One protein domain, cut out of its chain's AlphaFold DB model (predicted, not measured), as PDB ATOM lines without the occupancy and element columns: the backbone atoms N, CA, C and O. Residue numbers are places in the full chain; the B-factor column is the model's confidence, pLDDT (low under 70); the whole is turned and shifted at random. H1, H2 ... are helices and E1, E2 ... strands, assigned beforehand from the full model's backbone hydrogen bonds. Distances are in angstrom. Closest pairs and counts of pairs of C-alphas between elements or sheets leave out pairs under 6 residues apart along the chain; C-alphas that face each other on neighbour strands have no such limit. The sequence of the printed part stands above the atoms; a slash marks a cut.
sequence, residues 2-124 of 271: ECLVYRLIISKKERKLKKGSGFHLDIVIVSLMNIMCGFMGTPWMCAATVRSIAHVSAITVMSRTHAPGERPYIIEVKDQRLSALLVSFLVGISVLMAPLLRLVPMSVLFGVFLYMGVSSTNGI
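This is residues 2 to 124 of the 271 residues of a protein of Timema monikensis (UniProt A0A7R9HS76). Look for a loose, open array of helices with short H3 near its middle: the helical hairpin H1 and H2 lies to one side, and the last part of H6 crosses H3. A small strand hairpin, E1 and E2, follows H3, and residues 85 to 112, through H4, H5 and H6, swing out as a wide, free-standing loop. The printed part has 123 residues with six named helices and two strands, in the order H1 H2 H3 E1 E2 H4 H5 H6; the sheet, E1 - E2, is antiparallel and the class is mostly helix. The whole is loose, with a radius of gyration of the C-alphas of 17.4 A and spans of 54 by 41 by 24 A.

Find C-alpha 2 at (284.024, 299.732, 205.503), where H1, residues 2 to 10, begins and runs 12.3 A. H2 is residues 23 to 40, 26.4 A; H3 is residues 49 to 58, 14.3 A. Strands E1, residues 60 to 62, and E2, residues 74 to 77, follow. Then come H4, residues 81 to 93, 18.8 A; H5, residues 98 to 101; and H6, residues 106 to 121, 23.2 A, ending at C-alpha 121, (272.521, 298.514, 192.006).

H1 and H2, a helical hairpin, touch through residues 23 to 27 of H2 alone, closest at the C-alphas of Cys 3 and Ile 27, 7.2 A, at a steep tilt of 41 degrees, opposite ways. H1 and H3 are close but not clearly touching; their closest C-alphas, Tyr 6 and Thr 49, are 5.4 A apart. E1 and E2 form an antiparallel hairpin, with N 61 and O 76 within hydrogen-bond range at 2.8 A. H6 touches H3 with residues 116 to 120 alone, about perpendicular at 83 degrees; the closest C-alphas, Ala 54 and Met 116, are 6.2 A apart. H4 and H5 touch no helix. In H1, H2, H3, H4 and H6 every O i to N i+4 pair is within range; H5 is too short for one.

The farthest C-alphas, Phe 39 and Pro 68, are 57.1 A apart. The printed part has no cut; the links H1 to H2 and E1 to E2 are long. Confidence is under 70 at residues 65 to 66 and 68 to 71.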
ATOM      1  N   GLU A   2     284.434 300.423 206.738       82.31
ATOM      2  CA  GLU A   2     284.024 299.732 205.503       82.31
ATOM      3  C   GLU A   2     283.413 298.349 205.761       82.31
ATOM      4  O   GLU A   2     282.335 298.069 205.249       82.31
ATOM      5  N   CYS A   3     284.016 297.537 206.642       85.44
ATOM      6  CA  CYS A   3     283.465 296.233 207.032       85.44
ATOM      7  C   CYS A   3     282.072 296.335 207.675       85.44
ATOM      8  O   CYS A   3     281.217 295.496 207.414       85.44
ATOM      9  N   LEU A   4     281.812 297.383 208.465       86.12
ATOM     10  CA  LEU A   4     280.508 297.607 209.101       86.12
ATOM     11  C   LEU A   4     279.440 297.943 208.054       86.12
ATOM     12  O   LEU A   4     278.380 297.324 208.034       86.12
ATOM     13  N   VAL A   5     279.736 298.889 207.157       84.75
ATOM     14  CA  VAL A   5     278.825 299.282 206.069       84.75
ATOM     15  C   VAL A   5     278.549 298.090 205.156       84.75
ATOM     16  O   VAL A   5     277.394 297.784 204.867       84.75
ATOM     17  N   TYR A   6     279.602 297.373 204.765       86.62
ATOM     18  CA  TYR A   6     279.512 296.134 204.001       86.62
ATOM     19  C   TYR A   6     278.565 295.126 204.665       86.62
ATOM     20  O   TYR A   6     277.641 294.616 204.024       86.62
ATOM     21  N   ARG A   7     278.761 294.863 205.959       84.31
ATOM     22  CA  ARG A   7     277.981 293.866 206.684       84.31
ATOM     23  C   ARG A   7     276.517 294.267 206.816       84.31
ATOM     24  O   ARG A   7     275.654 293.424 206.614       84.31
ATOM     25  N   LEU A   8     276.223 295.542 207.059       85.31
ATOM     26  CA  LEU A   8     274.846 296.045 207.087       85.31
ATOM     27  C   LEU A   8     274.144 295.901 205.729       85.31
ATOM     28  O   LEU A   8     272.942 295.644 205.675       85.31
ATOM     29  N   ILE A   9     274.882 296.038 204.624       85.50
ATOM     30  CA  ILE A   9     274.333 295.841 203.277       85.50
ATOM     31  C   ILE A   9     274.034 294.360 203.014       85.50
ATOM     32  O   ILE A   9     273.020 294.045 202.384       85.50
ATOM     33  N   ILE A  10     274.891 293.447 203.482       83.25
ATOM     34  CA  ILE A  10     274.691 292.010 203.272       83.25
ATOM     35  C   ILE A  10     273.635 291.423 204.209       83.25
ATOM     36  O   ILE A  10     272.861 290.571 203.787       83.25
ATOM     37  N   SER A  11     273.549 291.912 205.448       82.75
ATOM     38  CA  SER A  11     272.631 291.412 206.476       82.75
ATOM     39  C   SER A  11     271.217 291.986 206.366       82.75
ATOM     40  O   SER A  11     270.458 291.950 207.335       82.75
ATOM     41  N   LYS A  12     270.844 292.548 205.212       77.69
ATOM     42  CA  LYS A  12     269.491 293.060 204.987       77.69
ATOM     43  C   LYS A  12     268.459 291.938 205.081       77.69
ATOM     44  O   LYS A  12     268.618 290.887 204.457       77.69
ATOM     45  N   LYS A  13     267.347 292.212 205.772       74.38
ATOM     46  CA  LYS A  13     266.215 291.281 205.931       74.38
ATOM     47  C   LYS A  13     265.659 290.791 204.586       74.38
ATOM     48  O   LYS A  13     265.272 289.633 204.465       74.38
ATOM     49  N   GLU A  14     265.713 291.636 203.555       72.69
ATOM     50  CA  GLU A  14     265.318 291.330 202.172       72.69
ATOM     51  C   GLU A  14     266.004 290.075 201.593       72.69
ATOM     52  O   GLU A  14     265.437 289.413 200.722       72.69
ATOM     53  N   ARG A  15     267.206 289.726 202.079       72.25
ATOM     54  CA  ARG A  15     268.002 288.594 201.578       72.25
ATOM     55  C   ARG A  15     267.689 287.254 202.250       72.25
ATOM     56  O   ARG A  15     268.245 286.251 201.823       72.25
ATOM     57  N   LYS A  16     266.807 287.212 203.261       75.38
ATOM     58  CA  LYS A  16     266.366 285.972 203.940       75.38
ATOM     59  C   LYS A  16     267.524 285.034 204.340       75.38
ATOM     60  O   LYS A  16     267.482 283.830 204.087       75.38
ATOM     61  N   LEU A  17     268.578 285.591 204.938       76.12
ATOM     62  CA  LEU A  17     269.708 284.803 205.441       76.12
ATOM     63  C   LEU A  17     269.257 283.939 206.627       76.12
ATOM     64  O   LEU A  17     268.629 284.445 207.553       76.12
ATOM     65  N   LYS A  18     269.584 282.641 206.594       72.00
ATOM     66  CA  LYS A  18     269.188 281.669 207.631       72.00
ATOM     67  C   LYS A  18     270.098 281.696 208.865       72.00
ATOM     68  O   LYS A  18     269.688 281.245 209.927       72.00
ATOM     69  N   LYS A  19     271.333 282.193 208.737       76.19
ATOM     70  CA  LYS A  19     272.323 282.230 209.825       76.19
ATOM     71  C   LYS A  19     272.463 283.629 210.417       76.19
ATOM     72  O   LYS A  19     272.395 284.630 209.706       76.19
ATOM     73  N   GLY A  20     272.694 283.672 211.731       70.06
ATOM     74  CA  GLY A  20     272.935 284.903 212.480       70.06
ATOM     75  C   GLY A  20     274.199 285.642 212.028       70.06
ATOM     76  O   GLY A  20     275.151 285.054 211.510       70.06
ATOM     77  N   SER A  21     274.211 286.960 212.234       73.69
ATOM     78  CA  SER A  21     275.316 287.827 211.831       73.69
ATOM     79  C   SER A  21     276.267 288.114 213.001       73.69
ATOM     80  O   SER A  21     275.965 288.936 213.854       73.69
ATOM     81  N   GLY A  22     277.461 287.512 213.014       83.12
ATOM     82  CA  GLY A  22     278.555 287.933 213.905       83.12
ATOM     83  C   GLY A  22     279.283 289.194 213.414       83.12
ATOM     84  O   GLY A  22     280.187 289.075 212.585       83.12
ATOM     85  N   PHE A  23     278.896 290.381 213.899       83.12
ATOM     86  CA  PHE A  23     279.555 291.665 213.586       83.12
ATOM     87  C   PHE A  23     280.908 291.819 214.298       83.12
ATOM     88  O   PHE A  23     281.894 292.209 213.675       83.12
ATOM     89  N   HIS A  24     280.967 291.467 215.583       89.94
ATOM     90  CA  HIS A  24     282.179 291.593 216.400       89.94
ATOM     91  C   HIS A  24     283.295 290.649 215.943       89.94
ATOM     92  O   HIS A  24     284.459 291.031 215.873       89.94
ATOM     93  N   LEU A  25     282.940 289.423 215.559       89.56
ATOM     94  CA  LEU A  25     283.919 288.452 215.076       89.56
ATOM     95  C   LEU A  25     284.606 288.930 213.781       89.56
ATOM     96  O   LEU A  25     285.807 288.756 213.613       89.56
ATOM     97  N   ASP A  26     283.851 289.566 212.884       89.06
ATOM     98  CA  ASP A  26     284.343 290.038 211.583       89.06
ATOM     99  C   ASP A  26     285.400 291.144 211.742       89.06
ATOM    100  O   ASP A  26     286.462 291.101 211.123       89.06
ATOM    101  N   ILE A  27     285.163 292.102 212.652       89.31
ATOM    102  CA  ILE A  27     286.132 293.171 212.929       89.31
ATOM    103  C   ILE A  27     287.416 292.633 213.572       89.31
ATOM    104  O   ILE A  27     288.505 293.078 213.204       89.31
ATOM    105  N   VAL A  28     287.315 291.651 214.476       92.50
ATOM    106  CA  VAL A  28     288.485 291.034 215.121       92.50
ATOM    107  C   VAL A  28     289.322 290.262 214.100       92.50
ATOM    108  O   VAL A  28     290.534 290.461 214.030       92.50
ATOM    109  N   ILE A  29     288.687 289.444 213.253       91.12
ATOM    110  CA  ILE A  29     289.384 288.647 212.231       91.12
ATOM    111  C   ILE A  29     290.087 289.548 211.209       91.12
ATOM    112  O   ILE A  29     291.261 289.331 210.910       91.12
ATOM    113  N   VAL A  30     289.407 290.578 210.688       90.88
ATOM    114  CA  VAL A  30     290.007 291.508 209.713       90.88
ATOM    115  C   VAL A  30     291.171 292.288 210.326       90.88
ATOM    116  O   VAL A  30     292.183 292.503 209.660       90.88
ATOM    117  N   SER A  31     291.065 292.691 211.594       91.69
ATOM    118  CA  SER A  31     292.148 293.403 212.284       91.69
ATOM    119  C   SER A  31     293.368 292.502 212.481       91.69
ATOM    120  O   SER A  31     294.483 292.909 212.165       91.69
ATOM    121  N   LEU A  32     293.160 291.253 212.908       94.00
ATOM    122  CA  LEU A  32     294.233 290.270 213.064       94.00
ATOM    123  C   LEU A  32     294.924 289.952 211.726       94.00
ATOM    124  O   LEU A  32     296.151 289.905 211.659       94.00
ATOM    125  N   MET A  33     294.153 289.784 210.646       92.25
ATOM    126  CA  MET A  33     294.705 289.581 209.301       92.25
ATOM    127  C   MET A  33     295.538 290.781 208.842       92.25
ATOM    128  O   MET A  33     296.627 290.587 208.311       92.25
ATOM    129  N   ASN A  34     295.078 292.013 209.085       93.25
ATOM    130  CA  ASN A  34     295.834 293.213 208.719       93.25
ATOM    131  C   ASN A  34     297.132 293.368 209.523       93.25
ATOM    132  O   ASN A  34     298.136 293.787 208.954       93.25
ATOM    133  N   ILE A  35     297.150 292.973 210.802       94.75
ATOM    134  CA  ILE A  35     298.385 292.915 211.600       94.75
ATOM    135  C   ILE A  35     299.387 291.952 210.949       94.75
ATOM    136  O   ILE A  35     300.539 292.321 210.728       94.75
ATOM    137  N   MET A  36     298.942 290.749 210.568       94.06
ATOM    138  CA  MET A  36     299.796 289.781 209.869       94.06
ATOM    139  C   MET A  36     300.289 290.308 208.510       94.06
ATOM    140  O   MET A  36     301.473 290.178 208.200       94.06
ATOM    141  N   CYS A  37     299.426 290.960 207.720       92.75
ATOM    142  CA  CYS A  37     299.828 291.601 206.462       92.75
ATOM    143  C   CYS A  37     300.874 292.704 206.680       92.75
ATOM    144  O   CYS A  37     301.815 292.798 205.895       92.75
ATOM    145  N   GLY A  38     300.750 293.480 207.762       94.12
ATOM    146  CA  GLY A  38     301.716 294.505 208.151       94.12
ATOM    147  C   GLY A  38     303.107 293.938 208.436       94.12
ATOM    148  O   GLY A  38     304.089 294.476 207.931       94.12
ATOM    149  N   PHE A  39     303.200 292.817 209.163       94.81
ATOM    150  CA  PHE A  39     304.481 292.143 209.420       94.81
ATOM    151  C   PHE A  39     305.123 291.555 208.157       94.81
ATOM    152  O   PHE A  39     306.344 291.553 208.035       94.81
ATOM    153  N   MET A  40     304.317 291.070 207.207       93.62
ATOM    154  CA  MET A  40     304.806 290.504 205.942       93.62
ATOM    155  C   MET A  40     305.084 291.559 204.854       93.62
ATOM    156  O   MET A  40     305.554 291.201 203.777       93.62
ATOM    157  N   GLY A  41     304.785 292.843 205.096       92.44
ATOM    158  CA  GLY A  41     304.933 293.920 204.106       92.44
ATOM    159  C   GLY A  41     303.897 293.897 202.970       92.44
ATOM    160  O   GLY A  41     304.066 294.575 201.958       92.44
ATOM    161  N   THR A  42     302.822 293.123 203.121       91.56
ATOM    162  CA  THR A  42     301.739 292.977 202.134       91.56
ATOM    163  C   THR A  42     300.724 294.120 202.296       91.56
ATOM    164  O   THR A  42     300.501 294.582 203.421       91.56
ATOM    165  N   PRO A  43     300.066 294.598 201.218       92.31
ATOM    166  CA  PRO A  43     299.024 295.615 201.329       92.31
ATOM    167  C   PRO A  43     297.893 295.195 202.272       92.31
ATOM    168  O   PRO A  43     297.521 294.024 202.362       92.31
ATOM    169  N   TRP A  44     297.322 296.190 202.945       90.25
ATOM    170  CA  TRP A  44     296.219 295.997 203.876       90.25
ATOM    171  C   TRP A  44     294.951 295.635 203.107       90.25
ATOM    172  O   TRP A  44     294.676 296.178 202.033       90.25
ATOM    173  N   MET A  45     294.171 294.713 203.658       88.69
ATOM    174  CA  MET A  45     292.958 294.208 203.031       88.69
ATOM    175  C   MET A  45     291.715 294.805 203.689       88.69
ATOM    176  O   MET A  45     291.551 294.785 204.912       88.69
ATOM    177  N   CYS A  46     290.800 295.273 202.842       85.44
ATOM    178  CA  CYS A  46     289.486 295.775 203.228       85.44
ATOM    179  C   CYS A  46     288.366 294.960 202.569       85.44
ATOM    180  O   CYS A  46     288.547 294.343 201.516       85.44
ATOM    181  N   ALA A  47     287.175 294.983 203.172       84.06
ATOM    182  CA  ALA A  47     285.998 294.313 202.628       84.06
ATOM    183  C   ALA A  47     285.523 294.974 201.316       84.06
ATOM    184  O   ALA A  47     285.193 296.158 201.273       84.06
ATOM    185  N   ALA A  48     285.434 294.188 200.240       87.62
ATOM    186  CA  ALA A  48     285.041 294.672 198.918       87.62
ATOM    187  C   ALA A  48     283.521 294.560 198.690       87.62
ATOM    188  O   ALA A  48     283.024 293.525 198.251       87.62
ATOM    189  N   THR A  49     282.784 295.651 198.926       88.25
ATOM    190  CA  THR A  49     281.305 295.672 198.885       88.25
ATOM    191  C   THR A  49     280.708 295.127 197.578       88.25
ATOM    192  O   THR A  49     279.873 294.227 197.623       88.25
ATOM    193  N   VAL A  50     281.144 295.611 196.408       88.69
ATOM    194  CA  VAL A  50     280.579 295.183 195.106       88.69
ATOM    195  C   VAL A  50     280.863 293.703 194.830       88.69
ATOM    196  O   VAL A  50     279.962 292.962 194.443       88.69
ATOM    197  N   ARG A  51     282.098 293.253 195.089       89.38
ATOM    198  CA  ARG A  51     282.506 291.853 194.906       89.38
ATOM    199  C   ARG A  51     281.684 290.923 195.793       89.38
ATOM    200  O   ARG A  51     281.200 289.901 195.319       89.38
ATOM    201  N   SER A  52     281.501 291.284 197.057       88.88
ATOM    202  CA  SER A  52     280.740 290.467 197.995       88.88
ATOM    203  C   SER A  52     279.245 290.449 197.673       88.88
ATOM    204  O   SER A  52     278.612 289.407 197.797       88.88
ATOM    205  N   ILE A  53     278.664 291.561 197.204       88.81
ATOM    206  CA  ILE A  53     277.273 291.570 196.726       88.81
ATOM    207  C   ILE A  53     277.120 290.657 195.509       88.81
ATOM    208  O   ILE A  53     276.165 289.886 195.472       88.81
ATOM    209  N   ALA A  54     278.050 290.709 194.552       89.50
ATOM    210  CA  ALA A  54     278.032 289.843 193.377       89.50
ATOM    211  C   ALA A  54     278.178 288.362 193.759       89.50
ATOM    212  O   ALA A  54     277.425 287.525 193.269       89.50
ATOM    213  N   HIS A  55     279.085 288.045 194.689       89.56
ATOM    214  CA  HIS A  55     279.245 286.693 195.225       89.56
ATOM    215  C   HIS A  55     277.960 286.197 195.890       89.56
ATOM    216  O   HIS A  55     277.468 285.130 195.534       89.56
ATOM    217  N   VAL A  56     277.348 287.006 196.763       88.56
ATOM    218  CA  VAL A  56     276.077 286.647 197.407       88.56
ATOM    219  C   VAL A  56     274.942 286.526 196.393       88.56
ATOM    220  O   VAL A  56     274.130 285.612 196.495       88.56
ATOM    221  N   SER A  57     274.906 287.375 195.366       86.56
ATOM    222  CA  SER A  57     273.935 287.262 194.275       86.56
ATOM    223  C   SER A  57     274.099 285.960 193.484       86.56
ATOM    224  O   SER A  57     273.099 285.415 193.030       86.56
ATOM    225  N   ALA A  58     275.321 285.438 193.341       87.56
ATOM    226  CA  ALA A  58     275.586 284.181 192.637       87.56
ATOM    227  C   ALA A  58     275.138 282.935 193.427       87.56
ATOM    228  O   ALA A  58     274.804 281.917 192.829       87.56
ATOM    229  N   ILE A  59     275.099 283.017 194.762       89.06
ATOM    230  CA  ILE A  59     274.599 281.947 195.653       89.06
ATOM    231  C   ILE A  59     273.132 282.147 196.069       89.06
ATOM    232  O   ILE A  59     272.594 281.372 196.865       89.06
ATOM    233  N   THR A  60     272.481 283.191 195.552       86.81
ATOM    234  CA  THR A  60     271.070 283.479 195.814       86.81
ATOM    235  C   THR A  60     270.189 282.669 194.871       86.81
ATOM    236  O   THR A  60     270.342 282.724 193.652       86.81
ATOM    237  N   VAL A  61     269.225 281.942 195.432       83.75
ATOM    238  CA  VAL A  61     268.227 281.197 194.665       83.75
ATOM    239  C   VAL A  61     266.992 282.074 194.474       83.75
ATOM    240  O   VAL A  61     266.267 282.393 195.422       83.75
ATOM    241  N   MET A  62     266.756 282.456 193.222       82.69
ATOM    242  CA  MET A  62     265.545 283.154 192.798       82.69
ATOM    243  C   MET A  62     264.445 282.140 192.478       82.69
ATOM    244  O   MET A  62     264.729 281.050 191.973       82.69
ATOM    245  N   SER A  63     263.193 282.485 192.778       78.44
ATOM    246  CA  SER A  63     262.064 281.610 192.461       78.44
ATOM    247  C   SER A  63     261.880 281.438 190.946       78.44
ATOM    248  O   SER A  63     262.163 282.333 190.149       78.44
ATOM    249  N   ARG A  64     261.475 280.226 190.550       72.56
ATOM    250  CA  ARG A  64     261.295 279.807 189.147       72.56
ATOM    251  C   ARG A  64     259.826 279.790 188.720       72.56
ATOM    252  O   ARG A  64     259.544 279.882 187.533       72.56
ATOM    253  N   THR A  65     258.906 279.694 189.673       62.97
ATOM    254  CA  THR A  65     257.456 279.614 189.462       62.97
ATOM    255  C   THR A  65     256.810 280.929 189.888       62.97
ATOM    256  O   THR A  65     256.234 281.044 190.966       62.97
ATOM    257  N   HIS A  66     256.953 281.947 189.042       65.50
ATOM    258  CA  HIS A  66     256.229 283.212 189.174       65.50
ATOM    259  C   HIS A  66     255.109 283.275 188.145       65.50
ATOM    260  O   HIS A  66     255.271 282.786 187.024       65.50
ATOM    261  N   ALA A  67     253.990 283.900 188.512       70.69
ATOM    262  CA  ALA A  67     252.971 284.252 187.538       70.69
ATOM    263  C   ALA A  67     253.583 285.186 186.470       70.69
ATOM    264  O   ALA A  67     254.435 286.021 186.803       70.69
ATOM    265  N   PRO A  68     253.192 285.060 185.189       62.53
ATOM    266  CA  PRO A  68     253.702 285.924 184.129       62.53
ATOM    267  C   PRO A  68     253.438 287.397 184.480       62.53
ATOM    268  O   PRO A  68     252.292 287.810 184.625       62.53
ATOM    269  N   GLY A  69     254.510 288.178 184.650       66.56
ATOM    270  CA  GLY A  69     254.449 289.597 185.025       66.56
ATOM    271  C   GLY A  69     254.889 289.927 186.457       66.56
ATOM    272  O   GLY A  69     255.092 291.104 186.759       66.56
ATOM    273  N   GLU A  70     255.107 288.937 187.329       66.81
ATOM    274  CA  GLU A  70     255.645 289.174 188.673       66.81
ATOM    275  C   GLU A  70     257.184 289.138 188.690       66.81
ATOM    276  O   GLU A  70     257.824 288.325 188.018       66.81
ATOM    277  N   ARG A  71     257.806 290.045 189.456       65.44
ATOM    278  CA  ARG A  71     259.271 290.101 189.571       65.44
ATOM    279  C   ARG A  71     259.779 288.898 190.370       65.44
ATOM    280  O   ARG A  71     259.201 288.592 191.415       65.44
ATOM    281  N   PRO A  72     260.895 288.272 189.955       71.69
ATOM    282  CA  PRO A  72     261.430 287.133 190.672       71.69
ATOM    283  C   PRO A  72     261.819 287.526 192.095       71.69
ATOM    284  O   PRO A  72     262.510 288.524 192.319       71.69
ATOM    285  N   TYR A  73     261.363 286.739 193.066       76.31
ATOM    286  CA  TYR A  73     261.631 286.988 194.475       76.31
ATOM    287  C   TYR A  73     262.652 285.988 195.028       76.31
ATOM    288  O   TYR A  73     262.728 284.834 194.606       76.31
ATOM    289  N   ILE A  74     263.447 286.444 195.998       79.38
ATOM    290  CA  ILE A  74     264.466 285.630 196.672       79.38
ATOM    291  C   ILE A  74     263.776 284.558 197.533       79.38
ATOM    292  O   ILE A  74     263.000 284.897 198.441       79.38
ATOM    293  N   ILE A  75     264.050 283.279 197.250       78.62
ATOM    294  CA  ILE A  75     263.614 282.150 198.086       78.62
ATOM    295  C   ILE A  75     264.572 282.028 199.267       78.62
ATOM    296  O   ILE A  75     264.157 282.171 200.416       78.62
ATOM    297  N   GLU A  76     265.851 281.804 198.968       80.38
ATOM    298  CA  GLU A  76     266.903 281.578 199.953       80.38
ATOM    299  C   GLU A  76     268.288 281.918 199.390       80.38
ATOM    300  O   GLU A  76     268.501 281.961 198.176       80.38
ATOM    301  N   VAL A  77     269.245 282.129 200.290       84.31
ATOM    302  CA  VAL A  77     270.665 282.299 199.973       84.31
ATOM    303  C   VAL A  77     271.417 281.095 200.527       84.31
ATOM    304  O   VAL A  77     271.288 280.769 201.708       84.31
ATOM    305  N   LYS A  78     272.194 280.416 199.679       86.00
ATOM    306  CA  LYS A  78     272.984 279.253 200.097       86.00
ATOM    307  C   LYS A  78     274.294 279.697 200.742       86.00
ATOM    308  O   LYS A  78     275.225 280.090 200.048       86.00
ATOM    309  N   ASP A  79     274.403 279.572 202.060       81.31
ATOM    310  CA  ASP A  79     275.637 279.895 202.785       81.31
ATOM    311  C   ASP A  79     276.746 278.864 202.520       81.31
ATOM    312  O   ASP A  79     276.839 277.839 203.202       81.31
ATOM    313  N   GLN A  80     277.630 279.151 201.559       86.19
ATOM    314  CA  GLN A  80     278.729 278.259 201.186       86.19
ATOM    315  C   GLN A  80     280.109 278.836 201.527       86.19
ATOM    316  O   GLN A  80     280.649 279.667 200.796       86.19
ATOM    317  N   ARG A  81     280.738 278.305 202.587       88.62
ATOM    318  CA  ARG A  81     282.122 278.647 202.983       88.62
ATOM    319  C   ARG A  81     283.158 278.198 201.948       88.62
ATOM    320  O   ARG A  81     284.128 278.907 201.694       88.62
ATOM    321  N   LEU A  82     282.921 277.043 201.324       90.56
ATOM    322  CA  LEU A  82     283.846 276.445 200.361       90.56
ATOM    323  C   LEU A  82     284.063 277.331 199.128       90.56
ATOM    324  O   LEU A  82     285.171 277.392 198.619       90.56
ATOM    325  N   SER A  83     283.038 278.062 198.680       91.50
ATOM    326  CA  SER A  83     283.147 278.932 197.503       91.50
ATOM    327  C   SER A  83     284.191 280.037 197.703       91.50
ATOM    328  O   SER A  83     285.031 280.255 196.835       91.50
ATOM    329  N   ALA A  84     284.194 280.680 198.875       88.50
ATOM    330  CA  ALA A  84     285.160 281.716 199.218       88.50
ATOM    331  C   ALA A  84     286.577 281.143 199.375       88.50
ATOM    332  O   ALA A  84     287.531 281.736 198.879       88.50
ATOM    333  N   LEU A  85     286.712 279.968 200.003       92.06
ATOM    334  CA  LEU A  85     288.005 279.287 200.141       92.06
ATOM    335  C   LEU A  85     288.591 278.886 198.784       92.06
ATOM    336  O   LEU A  85     289.772 279.118 198.543       92.06
ATOM    337  N   LEU A  86     287.768 278.342 197.885       94.38
ATOM    338  CA  LEU A  86     288.193 277.979 196.535       94.38
ATOM    339  C   LEU A  86     288.651 279.204 195.745       94.38
ATOM    340  O   LEU A  86     289.699 279.149 195.116       94.38
ATOM    341  N   VAL A  87     287.924 280.325 195.812       93.06
ATOM    342  CA  VAL A  87     288.346 281.565 195.140       93.06
ATOM    343  C   VAL A  87     289.693 282.051 195.681       93.06
ATOM    344  O   VAL A  87     290.582 282.347 194.886       93.06
ATOM    345  N   SER A  88     289.886 282.085 197.002       92.06
ATOM    346  CA  SER A  88     291.169 282.479 197.603       92.06
ATOM    347  C   SER A  88     292.316 281.552 197.192       92.06
ATOM    348  O   SER A  88     293.410 282.019 196.878       92.06
ATOM    349  N   PHE A  89     292.060 280.245 197.132       94.19
ATOM    350  CA  PHE A  89     293.034 279.253 196.686       94.19
ATOM    351  C   PHE A  89     293.390 279.412 195.200       94.19
ATOM    352  O   PHE A  89     294.568 279.427 194.848       94.19
ATOM    353  N   LEU A  90     292.394 279.612 194.330       93.94
ATOM    354  CA  LEU A  90     292.597 279.871 192.901       93.94
ATOM    355  C   LEU A  90     293.384 281.167 192.663       93.94
ATOM    356  O   LEU A  90     294.234 281.206 191.778       93.94
ATOM    357  N   VAL A  91     293.150 282.211 193.467       93.19
ATOM    358  CA  VAL A  91     293.957 283.442 193.431       93.19
ATOM    359  C   VAL A  91     295.409 283.151 193.826       93.19
ATOM    360  O   VAL A  91     296.313 283.658 193.169       93.19
ATOM    361  N   GLY A  92     295.660 282.289 194.815       92.50
ATOM    362  CA  GLY A  92     297.019 281.843 195.153       92.50
ATOM    363  C   GLY A  92     297.703 281.081 194.011       92.50
ATOM    364  O   GLY A  92     298.837 281.386 193.649       92.50
ATOM    365  N   ILE A  93     296.991 280.143 193.377       94.50
ATOM    366  CA  ILE A  93     297.495 279.369 192.227       94.50
ATOM    367  C   ILE A  93     297.691 280.234 190.976       94.50
ATOM    368  O   ILE A  93     298.511 279.902 190.117       94.50
ATOM    369  N   SER A  94     296.985 281.361 190.862       94.31
ATOM    370  CA  SER A  94     297.024 282.218 189.671       94.31
ATOM    371  C   SER A  94     298.432 282.694 189.291       94.31
ATOM    372  O   SER A  94     298.698 282.903 188.109       94.31
ATOM    373  N   VAL A  95     299.353 282.780 190.259       91.50
ATOM    374  CA  VAL A  95     300.765 283.125 190.026       91.50
ATOM    375  C   VAL A  95     301.453 282.089 189.128       91.50
ATOM    376  O   VAL A  95     302.203 282.460 188.227       91.50
ATOM    377  N   LEU A  96     301.155 280.798 189.310       93.25
ATOM    378  CA  LEU A  96     301.705 279.714 188.489       93.25
ATOM    379  C   LEU A  96     301.059 279.669 187.097       93.25
ATOM    380  O   LEU A  96     301.712 279.333 186.113       93.25
ATOM    381  N   MET A  97     299.781 280.050 186.999       90.62
ATOM    382  CA  MET A  97     299.032 280.098 185.736       90.62
ATOM    383  C   MET A  97     299.132 281.449 185.005       90.62
ATOM    384  O   MET A  97     298.400 281.687 184.043       90.62
ATOM    385  N   ALA A  98     300.069 282.320 185.397       89.81
ATOM    386  CA  ALA A  98     300.303 283.623 184.778       89.81
ATOM    387  C   ALA A  98     300.364 283.630 183.230       89.81
ATOM    388  O   ALA A  98     299.758 284.533 182.645       89.81
ATOM    389  N   PRO A  99     301.029 282.680 182.526       90.19
ATOM    390  CA  PRO A  99     301.046 282.699 181.060       90.19
ATOM    391  C   PRO A  99     299.656 282.491 180.452       90.19
ATOM    392  O   PRO A  99     299.366 283.083 179.419       90.19
ATOM    393  N   LEU A 100     298.784 281.722 181.110       90.38
ATOM    394  CA  LEU A 100     297.419 281.473 180.651       90.38
ATOM    395  C   LEU A 100     296.512 282.687 180.909       90.38
ATOM    396  O   LEU A 100     295.718 283.068 180.054       90.38
ATOM    397  N   LEU A 101     296.668 283.340 182.066       89.50
ATOM    398  CA  LEU A 101     295.878 284.521 182.437       89.50
ATOM    399  C   LEU A 101     296.160 285.735 181.537       89.50
ATOM    400  O   LEU A 101     295.273 286.563 181.342       89.50
ATOM    401  N   ARG A 102     297.361 285.834 180.949       91.12
ATOM    402  CA  ARG A 102     297.716 286.908 180.002       91.12
ATOM    403  C   ARG A 102     296.938 286.862 178.686       91.12
ATOM    404  O   ARG A 102     296.896 287.877 178.000       91.12
ATOM    405  N   LEU A 103     296.322 285.730 178.335       94.62
ATOM    406  CA  LEU A 103     295.484 285.636 177.135       94.62
ATOM    407  C   LEU A 103     294.151 286.374 177.300       94.62
ATOM    408  O   LEU A 103     293.491 286.659 176.304       94.62
ATOM    409  N   VAL A 104     293.735 286.675 178.534       93.38
ATOM    410  CA  VAL A 104     292.463 287.350 178.789       93.38
ATOM    411  C   VAL A 104     292.617 288.847 178.492       93.38
ATOM    412  O   VAL A 104     293.359 289.535 179.197       93.38
ATOM    413  N   PRO A 105     291.920 289.392 177.480       94.81
ATOM    414  CA  PRO A 105     292.034 290.802 177.143       94.81
ATOM    415  C   PRO A 105     291.373 291.672 178.219       94.81
ATOM    416  O   PRO A 105     290.297 291.357 178.735       94.81
ATOM    417  N   MET A 106     291.981 292.825 178.510       94.00
ATOM    418  CA  MET A 106     291.477 293.762 179.527       94.00
ATOM    419  C   MET A 106     290.058 294.273 179.228       94.00
ATOM    420  O   MET A 106     289.305 294.587 180.149       94.00
ATOM    421  N   SER A 107     289.653 294.296 177.953       95.56
ATOM    422  CA  SER A 107     288.298 294.661 177.522       95.56
ATOM    423  C   SER A 107     287.214 293.763 178.127       95.56
ATOM    424  O   SER A 107     286.176 294.260 178.560       95.56
ATOM    425  N   VAL A 108     287.464 292.453 178.226       95.81
ATOM    426  CA  VAL A 108     286.516 291.497 178.817       95.81
ATOM    427  C   VAL A 108     286.366 291.756 180.312       95.81
ATOM    428  O   VAL A 108     285.250 291.753 180.834       95.81
ATOM    429  N   LEU A 109     287.469 292.059 181.000       93.12
ATOM    430  CA  LEU A 109     287.448 292.350 182.429       93.12
ATOM    431  C   LEU A 109     286.639 293.620 182.744       93.12
ATOM    432  O   LEU A 109     285.850 293.617 183.690       93.12
ATOM    433  N   PHE A 110     286.757 294.673 181.926       94.50
ATOM    434  CA  PHE A 110     285.905 295.859 182.057       94.50
ATOM    435  C   PHE A 110     284.419 295.544 181.847       94.50
ATOM    436  O   PHE A 110     283.588 296.063 182.590       94.50
ATOM    437  N   GLY A 111     284.080 294.652 180.910       95.56
ATOM    438  CA  GLY A 111     282.705 294.180 180.721       95.56
ATOM    439  C   GLY A 111     282.146 293.472 181.959       95.56
ATOM    440  O   GLY A 111     281.041 293.778 182.410       95.56
ATOM    441  N   VAL A 112     282.934 292.583 182.573       93.56
ATOM    442  CA  VAL A 112     282.543 291.886 183.811       93.56
ATOM    443  C   VAL A 112     282.423 292.862 184.987       93.56
ATOM    444  O   VAL A 112     281.467 292.774 185.760       93.56
ATOM    445  N   PHE A 113     283.335 293.831 185.119       92.94
ATOM    446  CA  PHE A 113     283.231 294.873 186.145       92.94
ATOM    447  C   PHE A 113     281.999 295.760 185.958       92.94
ATOM    448  O   PHE A 113     281.326 296.059 186.945       92.94
ATOM    449  N   LEU A 114     281.664 296.131 184.720       93.75
ATOM    450  CA  LEU A 114     280.455 296.892 184.415       93.75
ATOM    451  C   LEU A 114     279.199 296.100 184.790       93.75
ATOM    452  O   LEU A 114     278.321 296.635 185.466       93.75
ATOM    453  N   TYR A 115     279.138 294.816 184.423       92.62
ATOM    454  CA  TYR A 115     278.032 293.935 184.800       92.62
ATOM    455  C   TYR A 115     277.880 293.833 186.322       92.62
ATOM    456  O   TYR A 115     276.779 294.008 186.841       92.62
ATOM    457  N   MET A 116     278.977 293.613 187.057       91.25
ATOM    458  CA  MET A 116     278.934 293.579 188.522       91.25
ATOM    459  C   MET A 116     278.497 294.926 189.111       91.25
ATOM    460  O   MET A 116     277.723 294.942 190.066       91.25
ATOM    461  N   GLY A 117     278.931 296.045 188.527       90.31
ATOM    462  CA  GLY A 117     278.491 297.386 188.907       90.31
ATOM    463  C   GLY A 117     276.980 297.552 188.765       90.31
ATOM    464  O   GLY A 117     276.297 297.806 189.755       90.31
ATOM    465  N   VAL A 118     276.444 297.321 187.565       89.75
ATOM    466  CA  VAL A 118     275.009 297.458 187.268       89.75
ATOM    467  C   VAL A 118     274.181 296.470 188.090       89.75
ATOM    468  O   VAL A 118     273.228 296.871 188.756       89.75
ATOM    469  N   SER A 119     274.582 295.199 188.149       86.81
ATOM    470  CA  SER A 119     273.873 294.184 188.934       86.81
ATOM    471  C   SER A 119     273.861 294.510 190.429       86.81
ATOM    472  O   SER A 119     272.889 294.181 191.103       86.81
ATOM    473  N   SER A 120     274.902 295.164 190.961       86.56
ATOM    474  CA  SER A 120     274.954 295.547 192.379       86.56
ATOM    475  C   SER A 120     273.999 296.685 192.750       86.56
ATOM    476  O   SER A 120     273.674 296.839 193.928       86.56
ATOM    477  N   THR A 121     273.520 297.459 191.767       85.50
ATOM    478  CA  THR A 121     272.521 298.514 192.006       85.50
ATOM    479  C   THR A 121     271.093 297.983 192.147       85.50
ATOM    480  O   THR A 121     270.241 298.665 192.721       85.50
ATOM    481  N   ASN A 122     270.834 296.748 191.703       80.81
ATOM    482  CA  ASN A 122     269.532 296.105 191.865       80.81
ATOM    483  C   ASN A 122     269.237 295.841 193.351       80.81
ATOM    484  O   ASN A 122     270.057 295.276 194.074       80.81
ATOM    485  N   GLY A 123     268.050 296.245 193.816       72.81
ATOM    486  CA  GLY A 123     267.647 296.137 195.227       72.81
ATOM    487  C   GLY A 123     268.128 297.293 196.116       72.81
ATOM    488  O   GLY A 123     267.988 297.249 197.340       72.81
ATOM    489  N   ILE A 124     268.700 298.352 195.534       83.31
ATOM    490  CA  ILE A 124     268.941 299.603 196.256       83.31
ATOM    491  C   ILE A 124     267.709 300.503 196.103       83.31
ATOM    492  O   ILE A 124     267.459 301.050 195.034       83.31
TER     493      ILE A 124